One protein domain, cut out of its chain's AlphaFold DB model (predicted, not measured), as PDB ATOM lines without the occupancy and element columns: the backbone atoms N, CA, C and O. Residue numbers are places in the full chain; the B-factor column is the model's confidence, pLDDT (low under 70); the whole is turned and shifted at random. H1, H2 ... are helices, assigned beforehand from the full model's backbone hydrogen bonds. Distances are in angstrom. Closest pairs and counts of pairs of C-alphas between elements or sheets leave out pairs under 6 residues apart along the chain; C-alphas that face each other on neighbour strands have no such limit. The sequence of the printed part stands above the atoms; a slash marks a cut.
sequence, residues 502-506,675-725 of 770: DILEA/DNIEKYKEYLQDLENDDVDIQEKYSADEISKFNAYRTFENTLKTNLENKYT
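This is residues 502 to 506 and 675 to 725 of the 770 residues of an uncharacterized protein of Bacilli bacterium (UniProt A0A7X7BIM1). One long, unbent helix, H4, makes the length of the domain, and the shorter helix H2 stands crosswise beside its first half, near Phe 706, while the tiny H3 stands near the beginning of H4. A separate short turn of helix, H1, packs on the second half of H4 at residues 713 to 717, and the contacts between the parts are few. The printed part has 56 residues with four named helices, in the order H1, H2, H3, H4, and no named strand; the class is all helix. The whole is loose, with a radius of gyration of the C-alphas of 13.1 A, and elongated, with spans of 39 by 24 by 17 A.

The printed part begins with H1, residues 502 to 506, with C-alpha 502 at (44.925, 39.048, 32.714). After the cut comes H2, residues 677 to 687, which begins at C-alpha 677 at (32.518, 28.932, 31.167) and measures 15.3 A from first to last C-alpha. H3, residues 694 to 697, is four residues long and measures 5.2 A. H4, residues 700 to 724, has 25 residues and measures 36.3 A, ending at C-alpha 724 at (48.025, 51.122, 30.860).

H1 touches H4, with residues 713 to 717 of H4 alone; their closest C-alphas, those of Ile 503 and Lys 717, are 6.2 A apart. H1 is apart from H2 and from H3. H2 and H4 are close but not clearly touching, with the closest C-alphas, those of Tyr 680 and Phe 706, 6.5 A apart. Their lines are about perpendicular, at 89 degrees. H2 and H3 are close but not clearly touching, with the C-alphas of Asp 686 and Ile 694 the closest at 7.2 A. H3 and H4 are also close but not clearly touching; their closest C-alphas, those of Gln 695 and Ile 703, are 8.0 A apart. In H1, H2 and H4 every O i to N i+4 pair is within hydrogen-bond range; H3 is too short for such a pair, and its one O i to N i+3 pair is within range.

The two C-alphas farthest apart are those of Glu 696 and Thr 725, at 39.8 A. Residues 507 to 674 are cut out and not printed, and C-alphas 506 and 675 are 18.2 A apart across the cut, which lies in the link from H1 to H2. Of the links that are printed whole, H2 to H3 is short, with 6 residues, and H3 to H4 is tight, with 2 residues. The mean pLDDT of the printed part is 91.8, and no printed residue is under 70.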
ATOM      1  N   ASP A 502      44.783  37.809  31.930       90.62
ATOM      2  CA  ASP A 502      44.925  39.048  32.714       90.62
ATOM      3  C   ASP A 502      43.642  39.381  33.487       90.62
ATOM      4  O   ASP A 502      43.664  39.747  34.667       90.62
ATOM      5  N   ILE A 503      42.491  39.248  32.820       90.12
ATOM      6  CA  ILE A 503      41.179  39.474  33.431       90.12
ATOM      7  C   ILE A 503      40.906  38.418  34.501       90.12
ATOM      8  O   ILE A 503      40.345  38.747  35.549       90.12
ATOM      9  N   LEU A 504      41.301  37.164  34.271       90.06
ATOM     10  CA  LEU A 504      41.174  36.101  35.260       90.06
ATOM     11  C   LEU A 504      42.069  36.358  36.474       90.06
ATOM     12  O   LEU A 504      41.596  36.213  37.598       90.06
ATOM     13  N   GLU A 505      43.313  36.782  36.279       90.19
ATOM     14  CA  GLU A 505      44.210  37.149  37.374       90.19
ATOM     15  C   GLU A 505      43.638  38.330  38.169       90.19
ATOM     16  O   GLU A 505      43.536  38.270  39.399       90.19
ATOM     17  N   ALA A 506      43.190  39.381  37.476       89.06
ATOM     18  CA  ALA A 506      42.536  40.528  38.096       89.06
ATOM     19  C   ALA A 506      41.265  40.111  38.842       89.06
ATOM     20  O   ALA A 506      41.020  40.592  39.949       89.06
ATOM     21  N   ASP A 675      29.497  28.860  36.459       87.06
ATOM     22  CA  ASP A 675      29.925  27.464  36.645       87.06
ATOM     23  C   ASP A 675      30.318  26.780  35.322       87.06
ATOM     24  O   ASP A 675      31.195  25.920  35.290       87.06
ATOM     25  N   ASN A 676      29.666  27.157  34.214       90.81
ATOM     26  CA  ASN A 676      29.961  26.650  32.875       90.81
ATOM     27  C   ASN A 676      30.493  27.777  31.983       90.81
ATOM     28  O   ASN A 676      29.727  28.496  31.338       90.81
ATOM     29  N   ILE A 677      31.819  27.906  31.947       88.75
ATOM     30  CA  ILE A 677      32.518  28.932  31.167       88.75
ATOM     31  C   ILE A 677      32.334  28.755  29.664       88.75
ATOM     32  O   ILE A 677      32.180  29.749  28.966       88.75
ATOM     33  N   GLU A 678      32.271  27.523  29.164       92.00
ATOM     34  CA  GLU A 678      32.036  27.285  27.734       92.00
ATOM     35  C   GLU A 678      30.650  27.778  27.310       92.00
ATOM     36  O   GLU A 678      30.510  28.446  26.290       92.00
ATOM     37  N   LYS A 679      29.628  27.552  28.147       93.56
ATOM     38  CA  LYS A 679      28.279  28.076  27.900       93.56
ATOM     39  C   LYS A 679      28.215  29.604  28.010       93.56
ATOM     40  O   LYS A 679      27.453  30.233  27.286       93.56
ATOM     41  N   TYR A 680      29.011  30.208  28.893       93.50
ATOM     42  CA  TYR A 680      29.147  31.665  28.958       93.50
ATOM     43  C   TYR A 680      29.831  32.232  27.701       93.50
ATOM     44  O   TYR A 680      29.359  33.221  27.148       93.50
ATOM     45  N   LYS A 681      30.884  31.581  27.193       92.25
ATOM     46  CA  LYS A 681      31.536  31.966  25.929       92.25
ATOM     47  C   LYS A 681      30.584  31.853  24.737       92.25
ATOM     48  O   LYS A 681      30.545  32.758  23.910       92.25
ATOM     49  N   GLU A 682      29.778  30.791  24.677       95.38
ATOM     50  CA  GLU A 682      28.715  30.644  23.673       95.38
ATOM     51  C   GLU A 682      27.682  31.777  23.782       95.38
ATOM     52  O   GLU A 682      27.318  32.382  22.778       95.38
ATOM     53  N   TYR A 683      27.275  32.130  25.004       94.94
ATOM     54  CA  TYR A 683      26.362  33.246  25.252       94.94
ATOM     55  C   TYR A 683      26.910  34.586  24.745       94.94
ATOM     56  O   TYR A 683      26.165  35.359  24.143       94.94
ATOM     57  N   LEU A 684      28.201  34.863  24.952       93.38
ATOM     58  CA  LEU A 684      28.840  36.073  24.426       93.38
ATOM     59  C   LEU A 684      28.833  36.106  22.892       93.38
ATOM     60  O   LEU A 684      28.558  37.154  22.321       93.38
ATOM     61  N   GLN A 685      29.070  34.970  22.230       94.31
ATOM     62  CA  GLN A 685      29.011  34.873  20.767       94.31
ATOM     63  C   GLN A 685      27.586  35.055  20.230       94.31
ATOM     64  O   GLN A 685      27.385  35.734  19.227       94.31
ATOM     65  N   ASP A 686      26.587  34.474  20.897       95.12
ATOM     66  CA  ASP A 686      25.186  34.618  20.494       95.12
ATOM     67  C   ASP A 686      24.692  36.064  20.621       95.12
ATOM     68  O   ASP A 686      23.861  36.494  19.830       95.12
ATOM     69  N   LEU A 687      25.206  36.832  21.589       92.88
ATOM     70  CA  LEU A 687      24.875  38.253  21.746       92.88
ATOM     71  C   LEU A 687      25.337  39.121  20.569       92.88
ATOM     72  O   LEU A 687      24.777  40.195  20.362       92.88
ATOM     73  N   GLU A 688      26.357  38.683  19.831       91.50
ATOM     74  CA  GLU A 688      26.847  39.352  18.621       91.50
ATOM     75  C   GLU A 688      26.118  38.875  17.353       91.50
ATOM     76  O   GLU A 688      26.336  39.417  16.268       91.50
ATOM     77  N   ASN A 689      25.257  37.859  17.471       92.12
ATOM     78  CA  ASN A 689      24.537  37.257  16.361       92.12
ATOM     79  C   ASN A 689      23.049  37.634  16.387       92.12
ATOM     80  O   ASN A 689      22.251  37.019  17.094       92.12
ATOM     81  N   ASP A 690      22.667  38.588  15.536       87.81
ATOM     82  CA  ASP A 690      21.286  39.078  15.411       87.81
ATOM     83  C   ASP A 690      20.254  37.983  15.046       87.81
ATOM     84  O   ASP A 690      19.053  38.190  15.228       87.81
ATOM     85  N   ASP A 691      20.693  36.819  14.548       92.44
ATOM     86  CA  ASP A 691      19.815  35.693  14.198       92.44
ATOM     87  C   ASP A 691      19.467  34.786  15.400       92.44
ATOM     88  O   ASP A 691      18.667  33.853  15.256       92.44
ATOM     89  N   VAL A 692      20.055  35.014  16.581       91.00
ATOM     90  CA  VAL A 692      19.825  34.195  17.781       91.00
ATOM     91  C   VAL A 692      18.908  34.911  18.770       91.00
ATOM     92  O   VAL A 692      19.251  35.950  19.330       91.00
ATOM     93  N   ASP A 693      17.752  34.309  19.074       91.56
ATOM     94  CA  ASP A 693      16.918  34.767  20.188       91.56
ATOM     95  C   ASP A 693      17.480  34.261  21.526       91.56
ATOM     96  O   ASP A 693      17.334  33.097  21.919       91.56
ATOM     97  N   ILE A 694      18.122  35.178  22.251       93.94
ATOM     98  CA  ILE A 694      18.714  34.926  23.566       93.94
ATOM     99  C   ILE A 694      17.678  34.418  24.581       93.94
ATOM    100  O   ILE A 694      18.012  33.566  25.406       93.94
ATOM    101  N   GLN A 695      16.432  34.909  24.529       92.25
ATOM    102  CA  GLN A 695      15.382  34.541  25.488       92.25
ATOM    103  C   GLN A 695      14.832  33.131  25.246       92.25
ATOM    104  O   GLN A 695      14.297  32.521  26.174       92.25
ATOM    105  N   GLU A 696      14.975  32.601  24.029       92.75
ATOM    106  CA  GLU A 696      14.609  31.219  23.706       92.75
ATOM    107  C   GLU A 696      15.733  30.222  24.026       92.75
ATOM    108  O   GLU A 696      15.456  29.086  24.420       92.75
ATOM    109  N   LYS A 697      17.002  30.631  23.875       94.62
ATOM    110  CA  LYS A 697      18.171  29.746  24.034       94.62
ATOM    111  C   LYS A 697      18.662  29.616  25.482       94.62
ATOM    112  O   LYS A 697      19.161  28.554  25.864       94.62
ATOM    113  N   TYR A 698      18.505  30.660  26.296       95.00
ATOM    114  CA  TYR A 698      18.992  30.709  27.678       95.00
ATOM    115  C   TYR A 698      17.848  30.946  28.664       95.00
ATOM    116  O   TYR A 698      16.913  31.695  28.395       95.00
ATOM    117  N   SER A 699      17.919  30.328  29.844       94.38
ATOM    118  CA  SER A 699      16.938  30.601  30.897       94.38
ATOM    119  C   SER A 699      17.107  32.014  31.468       94.38
ATOM    120  O   SER A 699      18.199  32.579  31.463       94.38
ATOM    121  N   ALA A 700      16.035  32.580  32.033       93.88
ATOM    122  CA  ALA A 700      16.082  33.912  32.642       93.88
ATOM    123  C   ALA A 700      17.141  34.036  33.762       93.88
ATOM    124  O   ALA A 700      17.768  35.086  33.899       93.88
ATOM    125  N   ASP A 701      17.367  32.968  34.536       92.25
ATOM    126  CA  ASP A 701      18.409  32.917  35.574       92.25
ATOM    127  C   ASP A 701      19.821  32.946  34.967       92.25
ATOM    128  O   ASP A 701      20.669  33.722  35.412       92.25
ATOM    129  N   GLU A 702      20.062  32.168  33.907       93.56
ATOM    130  CA  GLU A 702      21.339  32.172  33.182       93.56
ATOM    131  C   GLU A 702      21.625  33.538  32.567       93.56
ATOM    132  O   GLU A 702      22.707  34.080  32.771       93.56
ATOM    133  N   ILE A 703      20.637  34.137  31.895       94.06
ATOM    134  CA  ILE A 703      20.755  35.481  31.318       94.06
ATOM    135  C   ILE A 703      21.115  36.497  32.406       94.06
ATOM    136  O   ILE A 703      21.999  37.329  32.207       94.06
ATOM    137  N   SER A 704      20.455  36.440  33.567       93.25
ATOM    138  CA  SER A 704      20.743  37.351  34.677       93.25
ATOM    139  C   SER A 704      22.171  37.176  35.205       93.25
ATOM    140  O   SER A 704      22.879  38.167  35.390       93.25
ATOM    141  N   LYS A 705      22.617  35.934  35.433       92.81
ATOM    142  CA  LYS A 705      23.963  35.630  35.948       92.81
ATOM    143  C   LYS A 705      25.058  35.989  34.947       92.81
ATOM    144  O   LYS A 705      26.038  36.625  35.325       92.81
ATOM    145  N   PHE A 706      24.877  35.633  33.677       95.62
ATOM    146  CA  PHE A 706      25.832  35.945  32.617       95.62
ATOM    147  C   PHE A 706      25.951  37.452  32.394       95.62
ATOM    148  O   PHE A 706      27.064  37.954  32.298       95.62
ATOM    149  N   ASN A 707      24.844  38.203  32.406       94.31
ATOM    150  CA  ASN A 707      24.902  39.665  32.304       94.31
ATOM    151  C   ASN A 707      25.608  40.321  33.497       94.31
ATOM    152  O   ASN A 707      26.379  41.266  33.306       94.31
ATOM    153  N   ALA A 708      25.358  39.834  34.718       93.19
ATOM    154  CA  ALA A 708      26.026  40.336  35.915       93.19
ATOM    155  C   ALA A 708      27.541  40.086  35.857       93.19
ATOM    156  O   ALA A 708      28.321  41.018  36.053       93.19
ATOM    157  N   TYR A 709      27.957  38.859  35.519       93.94
ATOM    158  CA  TYR A 709      29.373  38.523  35.375       93.94
ATOM    159  C   TYR A 709      30.037  39.293  34.230       93.94
ATOM    160  O   TYR A 709      31.081  39.892  34.452       93.94
ATOM    161  N   ARG A 710      29.394  39.405  33.060       93.94
ATOM    162  CA  ARG A 710      29.889  40.211  31.931       93.94
ATOM    163  C   ARG A 710      30.126  41.670  32.313       93.94
ATOM    164  O   ARG A 710      31.127  42.266  31.937       93.94
ATOM    165  N   THR A 711      29.207  42.266  33.072       93.38
ATOM    166  CA  THR A 711      29.353  43.654  33.543       93.38
ATOM    167  C   THR A 711      30.554  43.800  34.481       93.38
ATOM    168  O   THR A 711      31.304  44.773  34.397       93.38
ATOM    169  N   PHE A 712      30.753  42.817  35.360       91.69
ATOM    170  CA  PHE A 712      31.890  42.777  36.270       91.69
ATOM    171  C   PHE A 712      33.219  42.588  35.524       91.69
ATOM    172  O   PHE A 712      34.152  43.355  35.737       91.69
ATOM    173  N   GLU A 713      33.274  41.640  34.591       92.75
ATOM    174  CA  GLU A 713      34.417  41.365  33.715       92.75
ATOM    175  C   GLU A 713      34.824  42.605  32.905       92.75
ATOM    176  O   GLU A 713      35.988  43.004  32.918       92.75
ATOM    177  N   ASN A 714      33.851  43.301  32.306       91.62
ATOM    178  CA  ASN A 714      34.090  44.567  31.612       91.62
ATOM    179  C   ASN A 714      34.654  45.647  32.544       91.62
ATOM    180  O   ASN A 714      35.520  46.413  32.135       91.62
ATOM    181  N   THR A 715      34.204  45.701  33.800       90.44
ATOM    182  CA  THR A 715      34.741  46.650  34.790       90.44
ATOM    183  C   THR A 715      36.207  46.349  35.102       90.44
ATOM    184  O   THR A 715      37.022  47.269  35.153       90.44
ATOM    185  N   LEU A 716      36.563  45.070  35.277       90.25
ATOM    186  CA  LEU A 716      37.954  44.652  35.478       90.25
ATOM    187  C   LEU A 716      38.817  45.024  34.273       90.25
ATOM    188  O   LEU A 716      39.868  45.639  34.445       90.25
ATOM    189  N   LYS A 717      38.334  44.725  33.064       91.56
ATOM    190  CA  LYS A 717      39.014  45.081  31.820       91.56
ATOM    191  C   LYS A 717      39.251  46.586  31.720       91.56
ATOM    192  O   LYS A 717      40.387  47.000  31.538       91.56
ATOM    193  N   THR A 718      38.226  47.414  31.925       90.62
ATOM    194  CA  THR A 718      38.371  48.878  31.898       90.62
ATOM    195  C   THR A 718      39.358  49.387  32.953       90.62
ATOM    196  O   THR A 718      40.122  50.309  32.681       90.62
ATOM    197  N   ASN A 719      39.400  48.790  34.147       86.62
ATOM    198  CA  ASN A 719      40.385  49.165  35.165       86.62
ATOM    199  C   ASN A 719      41.823  48.842  34.727       86.62
ATOM    200  O   ASN A 719      42.715  49.670  34.921       86.62
ATOM    201  N   LEU A 720      42.042  47.680  34.106       87.94
ATOM    202  CA  LEU A 720      43.334  47.312  33.521       87.94
ATOM    203  C   LEU A 720      43.705  48.243  32.354       87.94
ATOM    204  O   LEU A 720      44.828  48.739  32.298       87.94
ATOM    205  N   GLU A 721      42.760  48.564  31.467       91.00
ATOM    206  CA  GLU A 721      42.977  49.503  30.357       91.00
ATOM    207  C   GLU A 721      43.390  50.879  30.888       91.00
ATOM    208  O   GLU A 721      44.359  51.470  30.409       91.00
ATOM    209  N   ASN A 722      42.712  51.376  31.925       89.00
ATOM    210  CA  ASN A 722      43.039  52.647  32.569       89.00
ATOM    211  C   ASN A 722      44.440  52.641  33.197       89.00
ATOM    212  O   ASN A 722      45.132  53.657  33.118       89.00
ATOM    213  N   LYS A 723      44.895  51.509  33.761       84.94
ATOM    214  CA  LYS A 723      46.270  51.354  34.275       84.94
ATOM    215  C   LYS A 723      47.299  51.621  33.169       84.94
ATOM    216  O   LYS A 723      48.235  52.394  33.374       84.94
ATOM    217  N   TYR A 724      47.093  51.034  31.991       88.44
ATOM    218  CA  TYR A 724      48.025  51.122  30.860       88.44
ATOM    219  C   TYR A 724      47.822  52.349  29.960       88.44
ATOM    220  O   TYR A 724      48.607  52.592  29.047       88.44
ATOM    221  N   THR A 725      46.789  53.161  30.194       88.81
ATOM    222  CA  THR A 725      46.474  54.321  29.340       88.81
ATOM    223  C   THR A 725      46.541  55.663  30.063       88.81
ATOM    224  O   THR A 725      46.152  56.688  29.492       88.81
TER     225      THR A 725